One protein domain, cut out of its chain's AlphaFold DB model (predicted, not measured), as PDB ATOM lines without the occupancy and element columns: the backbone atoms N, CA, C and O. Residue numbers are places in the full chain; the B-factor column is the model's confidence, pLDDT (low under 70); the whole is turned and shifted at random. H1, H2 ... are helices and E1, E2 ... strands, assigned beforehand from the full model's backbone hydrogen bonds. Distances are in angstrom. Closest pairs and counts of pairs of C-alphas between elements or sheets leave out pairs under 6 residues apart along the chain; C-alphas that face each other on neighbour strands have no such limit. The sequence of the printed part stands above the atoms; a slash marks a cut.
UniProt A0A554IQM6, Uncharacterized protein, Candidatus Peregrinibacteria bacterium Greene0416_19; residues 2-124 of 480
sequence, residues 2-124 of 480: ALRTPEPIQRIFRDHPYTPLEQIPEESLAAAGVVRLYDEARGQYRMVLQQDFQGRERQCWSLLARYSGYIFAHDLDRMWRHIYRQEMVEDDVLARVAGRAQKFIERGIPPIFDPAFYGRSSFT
ATOM      1  N   ALA A   2      39.362  -8.115  16.701       36.06
ATOM      2  CA  ALA A   2      39.288  -6.701  16.334       36.06
ATOM      3  C   ALA A   2      39.187  -6.597  14.805       36.06
ATOM      4  O   ALA A   2      40.107  -7.013  14.099       36.06
ATOM      5  N   LEU A   3      38.061  -6.090  14.296       47.19
ATOM      6  CA  LEU A   3      37.892  -5.811  12.871       47.19
ATOM      7  C   LEU A   3      38.859  -4.685  12.487       47.19
ATOM      8  O   LEU A   3      38.719  -3.559  12.960       47.19
ATOM      9  N   ARG A   4      39.866  -4.994  11.663       69.88
ATOM     10  CA  ARG A   4      40.771  -3.974  11.121       69.88
ATOM     11  C   ARG A   4      39.997  -3.116  10.122       69.88
ATOM     12  O   ARG A   4      39.390  -3.657   9.203       69.88
ATOM     13  N   THR A   5      40.061  -1.797  10.282       76.56
ATOM     14  CA  THR A   5      39.522  -0.834   9.314       76.56
ATOM     15  C   THR A   5      40.078  -1.134   7.914       76.56
ATOM     16  O   THR A   5      41.300  -1.279   7.804       76.56
ATOM     17  N   PRO A   6      39.246  -1.228   6.859       84.25
ATOM     18  CA  PRO A   6      39.714  -1.476   5.496       84.25
ATOM     19  C   PRO A   6      40.783  -0.475   5.046       84.25
ATOM     20  O   PRO A   6      40.685   0.714   5.351       84.25
ATOM     21  N   GLU A   7      41.781  -0.942   4.291       87.38
ATOM     22  CA  GLU A   7      42.875  -0.099   3.785       87.38
ATOM     23  C   GLU A   7      42.394   1.169   3.046       87.38
ATOM     24  O   GLU A   7      42.933   2.235   3.345       87.38
ATOM     25  N   PRO A   8      41.353   1.139   2.183       88.75
ATOM     26  CA  PRO A   8      40.890   2.354   1.509       88.75
ATOM     27  C   PRO A   8      40.372   3.424   2.479       88.75
ATOM     28  O   PRO A   8      40.620   4.612   2.297       88.75
ATOM     29  N   ILE A   9      39.726   3.005   3.572       87.62
ATOM     30  CA  ILE A   9      39.253   3.908   4.629       87.62
ATOM     31  C   ILE A   9      40.438   4.415   5.470       87.62
ATOM     32  O   ILE A   9      40.474   5.589   5.834       87.62
ATOM     33  N   GLN A  10      41.448   3.574   5.735       86.69
ATOM     34  CA  GLN A  10      42.693   4.034   6.371       86.69
ATOM     35  C   GLN A  10      43.425   5.076   5.519       86.69
ATOM     36  O   GLN A  10      44.022   5.991   6.079       86.69
ATOM     37  N   ARG A  11      43.390   4.944   4.187       87.12
ATOM     38  CA  ARG A  11      43.994   5.905   3.260       87.12
ATOM     39  C   ARG A  11      43.319   7.273   3.355       87.12
ATOM     40  O   ARG A  11      44.030   8.250   3.556       87.12
ATOM     41  N   ILE A  12      41.983   7.339   3.359       90.00
ATOM     42  CA  ILE A  12      41.258   8.606   3.582       90.00
ATOM     43  C   ILE A  12      41.702   9.289   4.884       90.00
ATOM     44  O   ILE A  12      41.984  10.482   4.875       90.00
ATOM     45  N   PHE A  13      41.848   8.547   5.987       87.75
ATOM     46  CA  PHE A  13      42.324   9.116   7.258       87.75
ATOM     47  C   PHE A  13      43.809   9.531   7.266       87.75
ATOM     48  O   PHE A  13      44.215  10.274   8.155       87.75
ATOM     49  N   ARG A  14      44.635   9.070   6.315       86.75
ATOM     50  CA  ARG A  14      46.018   9.558   6.134       86.75
ATOM     51  C   ARG A  14      46.069  10.801   5.254       86.75
ATOM     52  O   ARG A  14      46.850  11.700   5.542       86.75
ATOM     53  N   ASP A  15      45.235  10.836   4.220       86.12
ATOM     54  CA  ASP A  15      45.164  11.935   3.256       86.12
ATOM     55  C   ASP A  15      44.401  13.149   3.850       86.12
ATOM     56  O   ASP A  15      44.684  14.291   3.498       86.12
ATOM     57  N   HIS A  16      43.495  12.914   4.813       87.94
ATOM     58  CA  HIS A  16      42.676  13.924   5.512       87.94
ATOM     59  C   HIS A  16      42.712  13.767   7.054       87.94
ATOM     60  O   HIS A  16      41.674  13.528   7.675       87.94
ATOM     61  N   PRO A  17      43.878  13.891   7.721       80.44
ATOM     62  CA  PRO A  17      44.065  13.458   9.116       80.44
ATOM     63  C   PRO A  17      43.337  14.291  10.186       80.44
ATOM     64  O   PRO A  17      43.254  13.857  11.335       80.44
ATOM     65  N   TYR A  18      42.807  15.467   9.832       84.44
ATOM     66  CA  TYR A  18      42.106  16.377  10.753       84.44
ATOM     67  C   TYR A  18      40.778  16.919  10.196       84.44
ATOM     68  O   TYR A  18      40.148  17.766  10.828       84.44
ATOM     69  N   THR A  19      40.344  16.451   9.025       86.31
ATOM     70  CA  THR A  19      39.114  16.920   8.374       86.31
ATOM     71  C   THR A  19      37.903  16.187   8.965       86.31
ATOM     72  O   THR A  19      37.894  14.953   8.967       86.31
ATOM     73  N   PRO A  20      36.854  16.886   9.445       87.56
ATOM     74  CA  PRO A  20      35.604  16.242   9.844       87.56
ATOM     75  C   PRO A  20      35.025  15.407   8.697       87.56
ATOM     76  O   PRO A  20      35.053  15.838   7.547       87.56
ATOM     77  N   LEU A  21      34.469  14.227   8.995       85.06
ATOM     78  CA  LEU A  21      34.000  13.274   7.972       85.06
ATOM     79  C   LEU A  21      33.023  13.893   6.961       85.06
ATOM     80  O   LEU A  21      33.078  13.563   5.782       85.06
ATOM     81  N   GLU A  22      32.160  14.804   7.409       85.69
ATOM     82  CA  GLU A  22      31.187  15.555   6.596       85.69
ATOM     83  C   GLU A  22      31.816  16.607   5.656       85.69
ATOM     84  O   GLU A  22      31.179  17.034   4.700       85.69
ATOM     85  N   GLN A  23      33.071  16.998   5.901       87.31
ATOM     86  CA  GLN A  23      33.811  18.020   5.147       87.31
ATOM     87  C   GLN A  23      34.850  17.417   4.186       87.31
ATOM     88  O   GLN A  23      35.446  18.144   3.394       87.31
ATOM     89  N   ILE A  24      35.066  16.096   4.221       88.25
ATOM     90  CA  ILE A  24      35.932  15.409   3.251       88.25
ATOM     91  C   ILE A  24      35.302  15.533   1.845       88.25
ATOM     92  O   ILE A  24      34.108  15.239   1.707       88.25
ATOM     93  N   PRO A  25      36.058  15.954   0.807       89.00
ATOM     94  CA  PRO A  25      35.538  16.081  -0.555       89.00
ATOM     95  C   PRO A  25      35.096  14.741  -1.153       89.00
ATOM     96  O   PRO A  25      35.820  13.747  -1.057       89.00
ATOM     97  N   GLU A  26      33.957  14.729  -1.850       84.50
ATOM     98  CA  GLU A  26      33.431  13.525  -2.522       84.50
ATOM     99  C   GLU A  26      34.415  12.944  -3.548       84.50
ATOM    100  O   GLU A  26      34.544  11.730  -3.656       84.50
ATOM    101  N   GLU A  27      35.197  13.785  -4.233       87.19
ATOM    102  CA  GLU A  27      36.254  13.343  -5.155       87.19
ATOM    103  C   GLU A  27      37.318  12.474  -4.461       87.19
ATOM    104  O   GLU A  27      37.773  11.479  -5.022       87.19
ATOM    105  N   SER A  28      37.685  12.810  -3.216       87.19
ATOM    106  CA  SER A  28      38.636  12.016  -2.424       87.19
ATOM    107  C   SER A  28      38.033  10.675  -2.006       87.19
ATOM    108  O   SER A  28      38.706   9.649  -2.086       87.19
ATOM    109  N   LEU A  29      36.760  10.673  -1.595       87.88
ATOM    110  CA  LEU A  29      36.029   9.461  -1.212       87.88
ATOM    111  C   LEU A  29      35.870   8.514  -2.415       87.88
ATOM    112  O   LEU A  29      36.246   7.342  -2.336       87.88
ATOM    113  N   ALA A  30      35.429   9.046  -3.559       85.25
ATOM    114  CA  ALA A  30      35.278   8.313  -4.811       85.25
ATOM    115  C   ALA A  30      36.612   7.736  -5.317       85.25
ATOM    116  O   ALA A  30      36.663   6.564  -5.691       85.25
ATOM    117  N   ALA A  31      37.709   8.502  -5.261       86.81
ATOM    118  CA  ALA A  31      39.041   8.029  -5.652       86.81
ATOM    119  C   ALA A  31      39.568   6.871  -4.778       86.81
ATOM    120  O   ALA A  31      40.391   6.076  -5.237       86.81
ATOM    121  N   ALA A  32      39.089   6.745  -3.536       88.75
ATOM    122  CA  ALA A  32      39.379   5.613  -2.659       88.75
ATOM    123  C   ALA A  32      38.360   4.459  -2.777       88.75
ATOM    124  O   ALA A  32      38.524   3.441  -2.108       88.75
ATOM    125  N   GLY A  33      37.299   4.585  -3.584       88.62
ATOM    126  CA  GLY A  33      36.202   3.610  -3.610       88.62
ATOM    127  C   GLY A  33      35.439   3.539  -2.281       88.62
ATOM    128  O   GLY A  33      34.995   2.466  -1.866       88.62
ATOM    129  N   VAL A  34      35.323   4.674  -1.588       89.88
ATOM    130  CA  VAL A  34      34.652   4.838  -0.294       89.88
ATOM    131  C   VAL A  34      33.407   5.704  -0.483       89.88
ATOM    132  O   VAL A  34      33.416   6.655  -1.256       89.88
ATOM    133  N   VAL A  35      32.331   5.389   0.239       88.06
ATOM    134  CA  VAL A  35      31.114   6.209   0.309       88.06
ATOM    135  C   VAL A  35      30.913   6.656   1.752       88.06
ATOM    136  O   VAL A  35      31.073   5.867   2.690       88.06
ATOM    137  N   ARG A  36      30.564   7.929   1.937       89.69
ATOM    138  CA  ARG A  36      30.138   8.483   3.223       89.69
ATOM    139  C   ARG A  36      28.634   8.288   3.375       89.69
ATOM    140  O   ARG A  36      27.871   8.785   2.560       89.69
ATOM    141  N   LEU A  37      28.220   7.602   4.435       87.00
ATOM    142  CA  LEU A  37      26.815   7.403   4.783       87.00
ATOM    143  C   LEU A  37      26.477   8.090   6.107       87.00
ATOM    144  O   LEU A  37      27.323   8.157   7.002       87.00
ATOM    145  N   TYR A  38      25.239   8.554   6.264       83.38
ATOM    146  CA  TYR A  38      24.744   9.056   7.552       83.38
ATOM    147  C   TYR A  38      24.146   7.918   8.399       83.38
ATOM    148  O   TYR A  38      23.291   7.162   7.934       83.38
ATOM    149  N   ASP A  39      24.600   7.781   9.646       81.88
ATOM    150  CA  ASP A  39      24.095   6.822  10.633       81.88
ATOM    151  C   ASP A  39      23.146   7.556  11.596       81.88
ATOM    152  O   ASP A  39      23.562   8.077  12.633       81.88
ATOM    153  N   GLU A  40      21.861   7.626  11.221       69.62
ATOM    154  CA  GLU A  40      20.803   8.333  11.967       69.62
ATOM    155  C   GLU A  40      20.699   7.850  13.424       69.62
ATOM    156  O   GLU A  40      20.526   8.659  14.335       69.62
ATOM    157  N   ALA A  41      20.903   6.551  13.671       69.44
ATOM    158  CA  ALA A  41      20.858   5.962  15.011       69.44
ATOM    159  C   ALA A  41      22.009   6.426  15.921       69.44
ATOM    160  O   ALA A  41      21.906   6.336  17.145       69.44
ATOM    161  N   ARG A  42      23.109   6.915  15.335       76.94
ATOM    162  CA  ARG A  42      24.294   7.408  16.052       76.94
ATOM    163  C   ARG A  42      24.550   8.905  15.863       76.94
ATOM    164  O   ARG A  42      25.547   9.393  16.392       76.94
ATOM    165  N   GLY A  43      23.699   9.600  15.103       79.81
ATOM    166  CA  GLY A  43      23.809  11.029  14.806       79.81
ATOM    167  C   GLY A  43      25.122  11.442  14.132       79.81
ATOM    168  O   GLY A  43      25.601  12.543  14.385       79.81
ATOM    169  N   GLN A  44      25.757  10.560  13.349       86.25
ATOM    170  CA  GLN A  44      27.099  10.806  12.801       86.25
ATOM    171  C   GLN A  44      27.316  10.165  11.427       86.25
ATOM    172  O   GLN A  44      26.684   9.169  11.076       86.25
ATOM    173  N   TYR A  45      28.264  10.702  10.661       86.00
ATOM    174  CA  TYR A  45      28.692  10.112   9.394       86.00
ATOM    175  C   TYR A  45      29.647   8.931   9.595       86.00
ATOM    176  O   TYR A  45      30.463   8.912  10.516       86.00
ATOM    177  N   ARG A  46      29.579   7.951   8.692       88.25
ATOM    178  CA  ARG A  46      30.453   6.774   8.651       88.25
ATOM    179  C   ARG A  46      30.914   6.512   7.224       88.25
ATOM    180  O   ARG A  46      30.161   6.694   6.276       88.25
ATOM    181  N   MET A  47      32.153   6.054   7.075       88.88
ATOM    182  CA  MET A  47      32.684   5.598   5.791       88.88
ATOM    183  C   MET A  47      32.462   4.093   5.623       88.88
ATOM    184  O   MET A  47      32.723   3.321   6.549       88.88
ATOM    185  N   VAL A  48      32.020   3.684   4.435       88.31
ATOM    186  CA  VAL A  48      31.915   2.281   4.001       88.31
ATOM    187  C   VAL A  48      32.559   2.119   2.626       88.31
ATOM    188  O   VAL A  48      32.734   3.098   1.903       88.31
ATOM    189  N   LEU A  49      32.907   0.893   2.234       90.50
ATOM    190  CA  LEU A  49      33.375   0.649   0.869       90.50
ATOM    191  C   LEU A  49      32.203   0.775  -0.113       90.50
ATOM    192  O   LEU A  49      31.090   0.325   0.163       90.50
ATOM    193  N   GLN A  50      32.459   1.341  -1.290       86.50
ATOM    194  CA  GLN A  50      31.453   1.517  -2.340       86.50
ATOM    195  C   GLN A  50      30.853   0.177  -2.795       86.50
ATOM    196  O   GLN A  50      29.664   0.104  -3.098       86.50
ATOM    197  N   GLN A  51      31.650  -0.897  -2.781       85.56
ATOM    198  CA  GLN A  51      31.188  -2.256  -3.079       85.56
ATOM    199  C   GLN A  51      30.208  -2.786  -2.018       85.56
ATOM    200  O   GLN A  51      29.198  -3.389  -2.378       85.56
ATOM    201  N   ASP A  52      30.454  -2.514  -0.730       84.56
ATOM    202  CA  ASP A  52      29.551  -2.904   0.362       84.56
ATOM    203  C   ASP A  52      28.229  -2.131   0.280       84.56
ATOM    204  O   ASP A  52      27.156  -2.707   0.470       84.56
ATOM    205  N   PHE A  53      28.298  -0.834  -0.049       84.88
ATOM    206  CA  PHE A  53      27.121   0.005  -0.277       84.88
ATOM    207  C   PHE A  53      26.283  -0.514  -1.453       84.88
ATOM    208  O   PHE A  53      25.115  -0.834  -1.262       84.88
ATOM    209  N   GLN A  54      26.884  -0.718  -2.631       82.62
ATOM    210  CA  GLN A  54      26.198  -1.295  -3.799       82.62
ATOM    211  C   GLN A  54      25.644  -2.705  -3.524       82.62
ATOM    212  O   GLN A  54      24.598  -3.084  -4.051       82.62
ATOM    213  N   GLY A  55      26.329  -3.500  -2.694       81.50
ATOM    214  CA  GLY A  55      25.849  -4.805  -2.241       81.50
ATOM    215  C   GLY A  55      24.550  -4.700  -1.437       81.50
ATOM    216  O   GLY A  55      23.584  -5.403  -1.745       81.50
ATOM    217  N   ARG A  56      24.497  -3.790  -0.455       83.06
ATOM    218  CA  ARG A  56      23.292  -3.514   0.351       83.06
ATOM    219  C   ARG A  56      22.180  -2.867  -0.467       83.06
ATOM    220  O   ARG A  56      21.024  -3.252  -0.314       83.06
ATOM    221  N   GLU A  57      22.515  -1.964  -1.384       79.88
ATOM    222  CA  GLU A  57      21.560  -1.322  -2.287       79.88
ATOM    223  C   GLU A  57      20.811  -2.375  -3.123       79.88
ATOM    224  O   GLU A  57      19.580  -2.416  -3.130       79.88
ATOM    225  N   ARG A  58      21.539  -3.323  -3.736       78.38
ATOM    226  CA  ARG A  58      20.948  -4.459  -4.471       78.38
ATOM    227  C   ARG A  58      20.087  -5.361  -3.582       78.38
ATOM    228  O   ARG A  58      19.073  -5.880  -4.049       78.38
ATOM    229  N   GLN A  59      20.465  -5.565  -2.319       80.44
ATOM    230  CA  GLN A  59      19.652  -6.327  -1.365       80.44
ATOM    231  C   GLN A  59      18.353  -5.590  -1.016       80.44
ATOM    232  O   GLN A  59      17.296  -6.219  -1.020       80.44
ATOM    233  N   CYS A  60      18.405  -4.271  -0.795       79.06
ATOM    234  CA  CYS A  60      17.218  -3.436  -0.605       79.06
ATOM    235  C   CYS A  60      16.296  -3.545  -1.823       79.06
ATOM    236  O   CYS A  60      15.143  -3.945  -1.679       79.06
ATOM    237  N   TRP A  61      16.819  -3.313  -3.030       75.00
ATOM    238  CA  TRP A  61      16.073  -3.456  -4.283       75.00
ATOM    239  C   TRP A  61      15.417  -4.831  -4.452       75.00
ATOM    240  O   TRP A  61      14.243  -4.920  -4.813       75.00
ATOM    241  N   SER A  62      16.142  -5.906  -4.138       74.12
ATOM    242  CA  SER A  62      15.627  -7.279  -4.187       74.12
ATOM    243  C   SER A  62      14.477  -7.510  -3.197       74.12
ATOM    244  O   SER A  62      13.464  -8.110  -3.559       74.12
ATOM    245  N   LEU A  63      14.580  -6.986  -1.968       75.56
ATOM    246  CA  LEU A  63      13.498  -7.057  -0.981       75.56
ATOM    247  C   LEU A  63      12.280  -6.231  -1.401       75.56
ATOM    248  O   LEU A  63      11.163  -6.737  -1.312       75.56
ATOM    249  N   LEU A  64      12.488  -5.009  -1.899       67.69
ATOM    250  CA  LEU A  64      11.423  -4.140  -2.403       67.69
ATOM    251  C   LEU A  64      10.663  -4.792  -3.563       67.69
ATOM    252  O   LEU A  64       9.436  -4.787  -3.560       67.69
ATOM    253  N   ALA A  65      11.367  -5.408  -4.515       62.91
ATOM    254  CA  ALA A  65      10.743  -6.109  -5.633       62.91
ATOM    255  C   ALA A  65       9.990  -7.375  -5.180       62.91
ATOM    256  O   ALA A  65       8.827  -7.568  -5.539       62.91
ATOM    257  N   ARG A  66      10.629  -8.226  -4.362       66.50
ATOM    258  CA  ARG A  66      10.086  -9.528  -3.933       66.50
ATOM    259  C   ARG A  66       8.923  -9.419  -2.947       66.50
ATOM    260  O   ARG A  66       8.024 -10.254  -2.977       66.50
ATOM    261  N   TYR A  67       8.966  -8.431  -2.059       65.31
ATOM    262  CA  TYR A  67       7.994  -8.236  -0.985       65.31
ATOM    263  C   TYR A  67       7.235  -6.911  -1.124       65.31
ATOM    264  O   TYR A  67       6.710  -6.390  -0.137       65.31
ATOM    265  N   SER A  68       7.148  -6.374  -2.346       55.16
ATOM    266  CA  SER A  68       6.248  -5.265  -2.676       55.16
ATOM    267  C   SER A  68       4.836  -5.592  -2.178       55.16
ATOM    268  O   SER A  68       4.297  -6.664  -2.440       55.16
ATOM    269  N   GLY A  69       4.269  -4.701  -1.361       50.56
ATOM    270  CA  GLY A  69       3.009  -4.968  -0.668       50.56
ATOM    271  C   GLY A  69       3.129  -5.470   0.778       50.56
ATOM    272  O   GLY A  69       2.140  -5.409   1.485       50.56
ATOM    273  N   TYR A  70       4.284  -5.924   1.273       53.44
ATOM    274  CA  TYR A  70       4.419  -6.526   2.621       53.44
ATOM    275  C   TYR A  70       5.429  -5.818   3.540       53.44
ATOM    276  O   TYR A  70       5.754  -6.314   4.621       53.44
ATOM    277  N   ILE A  71       5.948  -4.673   3.099       59.94
ATOM    278  CA  ILE A  71       6.958  -3.870   3.791       59.94
ATOM    279  C   ILE A  71       6.276  -2.622   4.367       59.94
ATOM    280  O   ILE A  71       5.541  -1.936   3.659       59.94
ATOM    281  N   PHE A  72       6.525  -2.338   5.647       53.72
ATOM    282  CA  PHE A  72       5.932  -1.212   6.379       53.72
ATOM    283  C   PHE A  72       6.537   0.138   5.990       53.72
ATOM    284  O   PHE A  72       7.678   0.200   5.528       53.72
ATOM    285  N   ALA A  73       5.798   1.227   6.228       50.09
ATOM    286  CA  ALA A  73       6.136   2.565   5.740       50.09
ATOM    287  C   ALA A  73       7.523   3.040   6.199       50.09
ATOM    288  O   ALA A  73       8.308   3.539   5.398       50.09
ATOM    289  N   HIS A  74       7.845   2.832   7.479       54.81
ATOM    290  CA  HIS A  74       9.141   3.189   8.059       54.81
ATOM    291  C   HIS A  74      10.304   2.408   7.430       54.81
ATOM    292  O   HIS A  74      11.335   2.983   7.094       54.81
ATOM    293  N   ASP A  75      10.148   1.093   7.263       64.12
ATOM    294  CA  ASP A  75      11.209   0.252   6.707       64.12
ATOM    295  C   ASP A  75      11.399   0.527   5.202       64.12
ATOM    296  O   ASP A  75      12.524   0.498   4.706       64.12
ATOM    297  N   LEU A  76      10.312   0.860   4.495       61.00
ATOM    298  CA  LEU A  76      10.319   1.311   3.105       61.00
ATOM    299  C   LEU A  76      11.023   2.666   2.940       61.00
ATOM    300  O   LEU A  76      11.927   2.767   2.118       61.00
ATOM    301  N   ASP A  77      10.656   3.686   3.728       59.72
ATOM    302  CA  ASP A  77      11.328   4.996   3.728       59.72
ATOM    303  C   ASP A  77      12.818   4.835   4.052       59.72
ATOM    304  O   ASP A  77      13.666   5.334   3.318       59.72
ATOM    305  N   ARG A  78      13.169   4.037   5.066       65.25
ATOM    306  CA  ARG A  78      14.572   3.788   5.424       65.25
ATOM    307  C   ARG A  78      15.363   3.092   4.304       65.25
ATOM    308  O   ARG A  78      16.514   3.451   4.066       65.25
ATOM    309  N   MET A  79      14.760   2.150   3.570       72.06
ATOM    310  CA  MET A  79      15.376   1.577   2.361       72.06
ATOM    311  C   MET A  79      15.492   2.604   1.224       72.06
ATOM    312  O   MET A  79      16.519   2.646   0.551       72.06
ATOM    313  N   TRP A  80      14.505   3.485   1.035       68.19
ATOM    314  CA  TRP A  80      14.588   4.560   0.042       68.19
ATOM    315  C   TRP A  80      15.660   5.600   0.362       68.19
ATOM    316  O   TRP A  80      16.376   6.039  -0.537       68.19
ATOM    317  N   ARG A  81      15.816   5.975   1.633       65.62
ATOM    318  CA  ARG A  81      16.887   6.873   2.078       65.62
ATOM    319  C   ARG A  81      18.266   6.221   1.973       65.62
ATOM    320  O   ARG A  81      19.222   6.910   1.640       65.62
ATOM    321  N   HIS A  82      18.379   4.906   2.162       80.31
ATOM    322  CA  HIS A  82      19.616   4.180   1.864       80.31
ATOM    323  C   HIS A  82      20.000   4.298   0.382       80.31
ATOM    324  O   HIS A  82      21.119   4.698   0.075       80.31
ATOM    325  N   ILE A  83      19.049   4.028  -0.520       73.75
ATOM    326  CA  ILE A  83      19.256   4.053  -1.976       73.75
ATOM    327  C   ILE A  83      19.550   5.479  -2.487       73.75
ATOM    328  O   ILE A  83      20.513   5.680  -3.219       73.75
ATOM    329  N   TYR A  84      18.750   6.480  -2.095       64.62
ATOM    330  CA  TYR A  84      18.797   7.827  -2.695       64.62
ATOM    331  C   TYR A  84      19.449   8.920  -1.846       64.62
ATOM    332  O   TYR A  84      19.860   9.941  -2.392       64.62
ATOM    333  N   ARG A  85      19.501   8.764  -0.519       64.69
ATOM    334  CA  ARG A  85      20.053   9.770   0.412       64.69
ATOM    335  C   ARG A  85      21.310   9.299   1.135       64.69
ATOM    336  O   ARG A  85      21.799  10.014   2.002       64.69
ATOM    337  N   GLN A  86      21.833   8.127   0.769       70.94
ATOM    338  CA  GLN A  86      23.067   7.576   1.326       70.94
ATOM    339  C   GLN A  86      23.013   7.448   2.867       70.94
ATOM    340  O   GLN A  86      23.971   7.730   3.581       70.94
ATOM    341  N   GLU A  87      21.883   6.996   3.413       79.81
ATOM    342  CA  GLU A  87      21.762   6.649   4.840       79.81
ATOM    343  C   GLU A  87      22.182   5.193   5.123       79.81
ATOM    344  O   GLU A  87      22.160   4.334   4.240       79.81
ATOM    345  N   MET A  88      22.571   4.874   6.362       80.94
ATOM    346  CA  MET A  88      22.936   3.505   6.753       80.94
ATOM    347  C   MET A  88      21.726   2.607   7.061       80.94
ATOM    348  O   MET A  88      20.922   2.864   7.966       80.94
ATOM    349  N   VAL A  89      21.679   1.455   6.385       81.19
ATOM    350  CA  VAL A  89      20.821   0.314   6.733       81.19
ATOM    351  C   VAL A  89      21.686  -0.875   7.155       81.19
ATOM    352  O   VAL A  89      22.641  -1.251   6.472       81.19
ATOM    353  N   GLU A  90      21.359  -1.442   8.316       81.94
ATOM    354  CA  GLU A  90      22.057  -2.577   8.928       81.94
ATOM    355  C   GLU A  90      21.458  -3.918   8.457       81.94
ATOM    356  O   GLU A  90      20.292  -4.001   8.064       81.94
ATOM    357  N   ASP A  91      22.262  -4.984   8.452       78.31
ATOM    358  CA  ASP A  91      21.887  -6.258   7.816       78.31
ATOM    359  C   ASP A  91      20.796  -7.013   8.600       78.31
ATOM    360  O   ASP A  91      19.978  -7.732   8.022       78.31
ATOM    361  N   ASP A  92      20.729  -6.797   9.918       77.44
ATOM    362  CA  ASP A  92      19.652  -7.287  10.781       77.44
ATOM    363  C   ASP A  92      18.302  -6.642  10.422       77.44
ATOM    364  O   ASP A  92      17.268  -7.305  10.498       77.44
ATOM    365  N   VAL A  93      18.300  -5.371   9.991       72.44
ATOM    366  CA  VAL A  93      17.100  -4.655   9.543       72.44
ATOM    367  C   VAL A  93      16.564  -5.318   8.280       72.44
ATOM    368  O   VAL A  93      15.386  -5.672   8.240       72.44
ATOM    369  N   LEU A  94      17.429  -5.569   7.293       80.31
ATOM    370  CA  LEU A  94      17.062  -6.246   6.044       80.31
ATOM    371  C   LEU A  94      16.520  -7.659   6.314       80.31
ATOM    372  O   LEU A  94      15.428  -8.002   5.853       80.31
ATOM    373  N   ALA A  95      17.215  -8.447   7.140       78.62
ATOM    374  CA  ALA A  95      16.768  -9.782   7.537       78.62
ATOM    375  C   ALA A  95      15.430  -9.758   8.307       78.62
ATOM    376  O   ALA A  95      14.547 -10.583   8.056       78.62
ATOM    377  N   ARG A  96      15.232  -8.786   9.209       78.81
ATOM    378  CA  ARG A  96      13.995  -8.595   9.988       78.81
ATOM    379  C   ARG A  96      12.818  -8.134   9.126       78.81
ATOM    380  O   ARG A  96      11.675  -8.481   9.429       78.81
ATOM    381  N   VAL A  97      13.058  -7.338   8.087       70.00
ATOM    382  CA  VAL A  97      12.036  -6.941   7.104       70.00
ATOM    383  C   VAL A  97      11.641  -8.145   6.254       70.00
ATOM    384  O   VAL A  97      10.468  -8.516   6.245       70.00
ATOM    385  N   ALA A  98      12.617  -8.824   5.644       76.25
ATOM    386  CA  ALA A  98      12.396 -10.026   4.839       76.25
ATOM    387  C   ALA A  98      11.631 -11.114   5.613       76.25
ATOM    388  O   ALA A  98      10.628 -11.641   5.138       76.25
ATOM    389  N   GLY A  99      12.067 -11.408   6.843       69.31
ATOM    390  CA  GLY A  99      11.454 -12.420   7.701       69.31
ATOM    391  C   GLY A  99      10.059 -12.055   8.222       69.31
ATOM    392  O   GLY A  99       9.295 -12.959   8.555       69.31
ATOM    393  N   ARG A 100       9.693 -10.765   8.290       65.81
ATOM    394  CA  ARG A 100       8.309 -10.338   8.572       65.81
ATOM    395  C   ARG A 100       7.430 -10.491   7.331       65.81
ATOM    396  O   ARG A 100       6.392 -11.139   7.418       65.81
ATOM    397  N   ALA A 101       7.877  -9.981   6.185       63.31
ATOM    398  CA  ALA A 101       7.140 -10.068   4.924       63.31
ATOM    399  C   ALA A 101       6.845 -11.520   4.504       63.31
ATOM    400  O   ALA A 101       5.706 -11.863   4.191       63.31
ATOM    401  N   GLN A 102       7.849 -12.398   4.591       73.12
ATOM    402  CA  GLN A 102       7.717 -13.825   4.293       73.12
ATOM    403  C   GLN A 102       6.666 -14.511   5.192       73.12
ATOM    404  O   GLN A 102       5.822 -15.250   4.689       73.12
ATOM    405  N   LYS A 103       6.629 -14.195   6.499       54.75
ATOM    406  CA  LYS A 103       5.617 -14.727   7.434       54.75
ATOM    407  C   LYS A 103       4.193 -14.272   7.112       54.75
ATOM    408  O   LYS A 103       3.255 -15.023   7.371       54.75
ATOM    409  N   PHE A 104       4.006 -13.070   6.561       50.75
ATOM    410  CA  PHE A 104       2.682 -12.611   6.128       50.75
ATOM    411  C   PHE A 104       2.185 -13.394   4.905       50.75
ATOM    412  O   PHE A 104       1.045 -13.865   4.908       50.75
ATOM    413  N   ILE A 105       3.060 -13.623   3.919       53.75
ATOM    414  CA  ILE A 105       2.762 -14.449   2.736       53.75
ATOM    415  C   ILE A 105       2.397 -15.883   3.151       53.75
ATOM    416  O   ILE A 105       1.368 -16.407   2.727       53.75
ATOM    417  N   GLU A 106       3.184 -16.501   4.036       57.31
ATOM    418  CA  GLU A 106       2.944 -17.866   4.538       57.31
ATOM    419  C   GLU A 106       1.618 -18.011   5.302       57.31
ATOM    420  O   GLU A 106       0.990 -19.068   5.261       57.31
ATOM    421  N   ARG A 107       1.144 -16.943   5.957       43.91
ATOM    422  CA  ARG A 107      -0.166 -16.895   6.634       43.91
ATOM    423  C   ARG A 107      -1.317 -16.488   5.702       43.91
ATOM    424  O   ARG A 107      -2.426 -16.197   6.162       43.91
ATOM    425  N   GLY A 108      -1.070 -16.447   4.389       38.53
ATOM    426  CA  GLY A 108      -2.055 -16.079   3.371       38.53
ATOM    427  C   GLY A 108      -2.687 -14.713   3.631       38.53
ATOM    428  O   GLY A 108      -3.881 -14.533   3.378       38.53
ATOM    429  N   ILE A 109      -1.940 -13.791   4.244       42.44
ATOM    430  CA  ILE A 109      -2.344 -12.396   4.415       42.44
ATOM    431  C   ILE A 109      -2.156 -11.740   3.039       42.44
ATOM    432  O   ILE A 109      -1.094 -11.923   2.449       42.44
ATOM    433  N   PRO A 110      -3.171 -11.059   2.474       39.69
ATOM    434  CA  PRO A 110      -3.006 -10.352   1.206       39.69
ATOM    435  C   PRO A 110      -1.985  -9.214   1.364       39.69
ATOM    436  O   PRO A 110      -1.776  -8.743   2.488       39.69
ATOM    437  N   PRO A 111      -1.360  -8.741   0.274       44.50
ATOM    438  CA  PRO A 111      -0.456  -7.608   0.366       44.50
ATOM    439  C   PRO A 111      -1.211  -6.379   0.890       44.50
ATOM    440  O   PRO A 111      -2.354  -6.117   0.523       44.50
ATOM    441  N   ILE A 112      -0.534  -5.619   1.744       43.75
ATOM    442  CA  ILE A 112      -0.958  -4.354   2.359       43.75
ATOM    443  C   ILE A 112      -1.214  -3.272   1.280       43.75
ATOM    444  O   ILE A 112      -1.893  -2.282   1.542       43.75
ATOM    445  N   PHE A 113      -0.711  -3.478   0.054       46.78
ATOM    446  CA  PHE A 113      -0.866  -2.595  -1.104       46.78
ATOM    447  C   PHE A 113      -1.102  -3.398  -2.398       46.78
ATOM    448  O   PHE A 113      -0.532  -4.474  -2.567       46.78
ATOM    449  N   ASP A 114      -1.868  -2.847  -3.345       37.50
ATOM    450  CA  ASP A 114      -1.955  -3.365  -4.720       37.50
ATOM    451  C   ASP A 114      -0.813  -2.767  -5.577       37.50
ATOM    452  O   ASP A 114      -0.697  -1.534  -5.648       37.50
ATOM    453  N   PRO A 115       0.023  -3.589  -6.248       38.16
ATOM    454  CA  PRO A 115       1.051  -3.112  -7.173       38.16
ATOM    455  C   PRO A 115       0.547  -2.137  -8.248       38.16
ATOM    456  O   PRO A 115       1.320  -1.296  -8.695       38.16
ATOM    457  N   ALA A 116      -0.729  -2.191  -8.646       34.59
ATOM    458  CA  ALA A 116      -1.305  -1.318  -9.670       34.59
ATOM    459  C   ALA A 116      -1.306   0.181  -9.302       34.59
ATOM    460  O   ALA A 116      -1.273   1.022 -10.204       34.59
ATOM    461  N   PHE A 117      -1.286   0.535  -8.009       33.88
ATOM    462  CA  PHE A 117      -1.142   1.935  -7.570       33.88
ATOM    463  C   PHE A 117       0.266   2.496  -7.815       33.88
ATOM    464  O   PHE A 117       0.436   3.707  -7.964       33.88
ATOM    465  N   TYR A 118       1.261   1.619  -7.952       39.03
ATOM    466  CA  TYR A 118       2.557   1.943  -8.532       39.03
ATOM    467  C   TYR A 118       2.510   1.575 -10.016       39.03
ATOM    468  O   TYR A 118       3.035   0.544 -10.438       39.03
ATOM    469  N   GLY A 119       1.830   2.408 -10.810       30.62
ATOM    470  CA  GLY A 119       1.678   2.178 -12.248       30.62
ATOM    471  C   GLY A 119       3.013   1.823 -12.915       30.62
ATOM    472  O   GLY A 119       4.056   2.335 -12.516       30.62
ATOM    473  N   ARG A 120       2.987   0.948 -13.933       31.44
ATOM    474  CA  ARG A 120       4.188   0.335 -14.554       31.44
ATOM    475  C   ARG A 120       5.322   1.322 -14.887       31.44
ATOM    476  O   ARG A 120       6.483   0.935 -14.830       31.44
ATOM    477  N   SER A 121       4.988   2.582 -15.167       36.03
ATOM    478  CA  SER A 121       5.907   3.710 -15.366       36.03
ATOM    479  C   SER A 121       6.853   4.000 -14.190       36.03
ATOM    480  O   SER A 121       7.972   4.444 -14.424       36.03
ATOM    481  N   SER A 122       6.450   3.741 -12.942       37.09
ATOM    482  CA  SER A 122       7.235   4.050 -11.733       37.09
ATOM    483  C   SER A 122       8.446   3.133 -11.517       37.09
ATOM    484  O   SER A 122       9.278   3.432 -10.666       37.09
ATOM    485  N   PHE A 123       8.547   2.025 -12.259       36.84
ATOM    486  CA  PHE A 123       9.631   1.040 -12.123       36.84
ATOM    487  C   PHE A 123      10.401   0.768 -13.427       36.84
ATOM    488  O   PHE A 123      11.443   0.120 -13.388       36.84
ATOM    489  N   THR A 124       9.933   1.247 -14.585       31.14
ATOM    490  CA  THR A 124      10.596   0.995 -15.881       31.14
ATOM    491  C   THR A 124      11.778   1.914 -16.192       31.14
ATOM    492  O   THR A 124      12.524   1.623 -17.127       31.14
TER     493      THR A 124
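AT A GLANCE: This is residues 2 to 124 of the 480 residues of an uncharacterized protein of Candidatus Peregrinibacteria bacterium Greene0416_19 (UniProt A0A554IQM6). Two unequal groups of parts stand end to end: a small two-stranded hairpin, E1 and E2, with the short helices H1 and H2 packed on it, and a loose group of three longer helices, H3, H4 and H5. E2 leads straight into H3, which runs away from the hairpin; H4 folds back beside H3, H5 runs beside H3 the same way, and a tail, residues 107 to 124, follows H5 at the end far from the hairpin. The printed part has 123 residues, in the order H1 H2 E1 E2 H3 H4 H5; the sheet E1 - E2 is antiparallel, and the class is mostly helix. The whole is loose, with a radius of gyration of the C-alphas of 17.5 A, and spans 54 by 36 by 23 A, only just elongated.

HOW THE PARTS SIT: E1, residues 34 to 39, and E2, residues 44 to 49, form an antiparallel hairpin at 147 degrees, with N 37 and O 46, as well as N 46 and O 37, 2.8 A apart, within hydrogen-bond range. The closest C-alphas of E2 and H1, residues 7 to 15, are those of Met 47 and Ile 9, 6.9 A apart. For E1 and H2, residues 26 to 31, they are those of Val 35 and Leu 29, 6.1 A apart. H1 and H2 are close but not clearly touching, with the C-alphas of Ile 12 and Leu 29 at 7.1 A. H3, residues 50 to 66, touches H4, residues 73 to 85, with its residues 57 to 64 alone, closest at the C-alphas of Glu 57 and Ile 83, 5.9 A. This helical hairpin runs opposite ways at a tilt of 37 degrees, only just steep. H3 also touches H5, residues 91 to 106, the same way at a shallow tilt of 13 degrees; the closest C-alphas are those of Leu 63 and Ala 98, 6.6 A. H1 and H3 are apart. Every O i to N i+4 pair is within hydrogen-bond range in H1, H2, H3 and H4, and 11 of 12 in H5.

IN THESE COORDINATES: H1 begins at C-alpha 7 (42.875, -0.099, 3.785). E1 is 15.3 A long and E2 16.9 A. H3 runs 24.1 A from C-alpha 50 (31.453, 1.517, -2.340), H4 16.6 A, and H5 22.5 A to C-alpha 106 (2.944, -17.866, 4.538).

THE WHOLE: The two C-alphas farthest apart, those of Tyr 18 and Gly 108, are 55.3 A apart. The printed part has no cut, and no link between named elements is long. The mean pLDDT of the printed part is 70.7; 49 residues are under 70, among them residues 64 to 78 and 103 to 124.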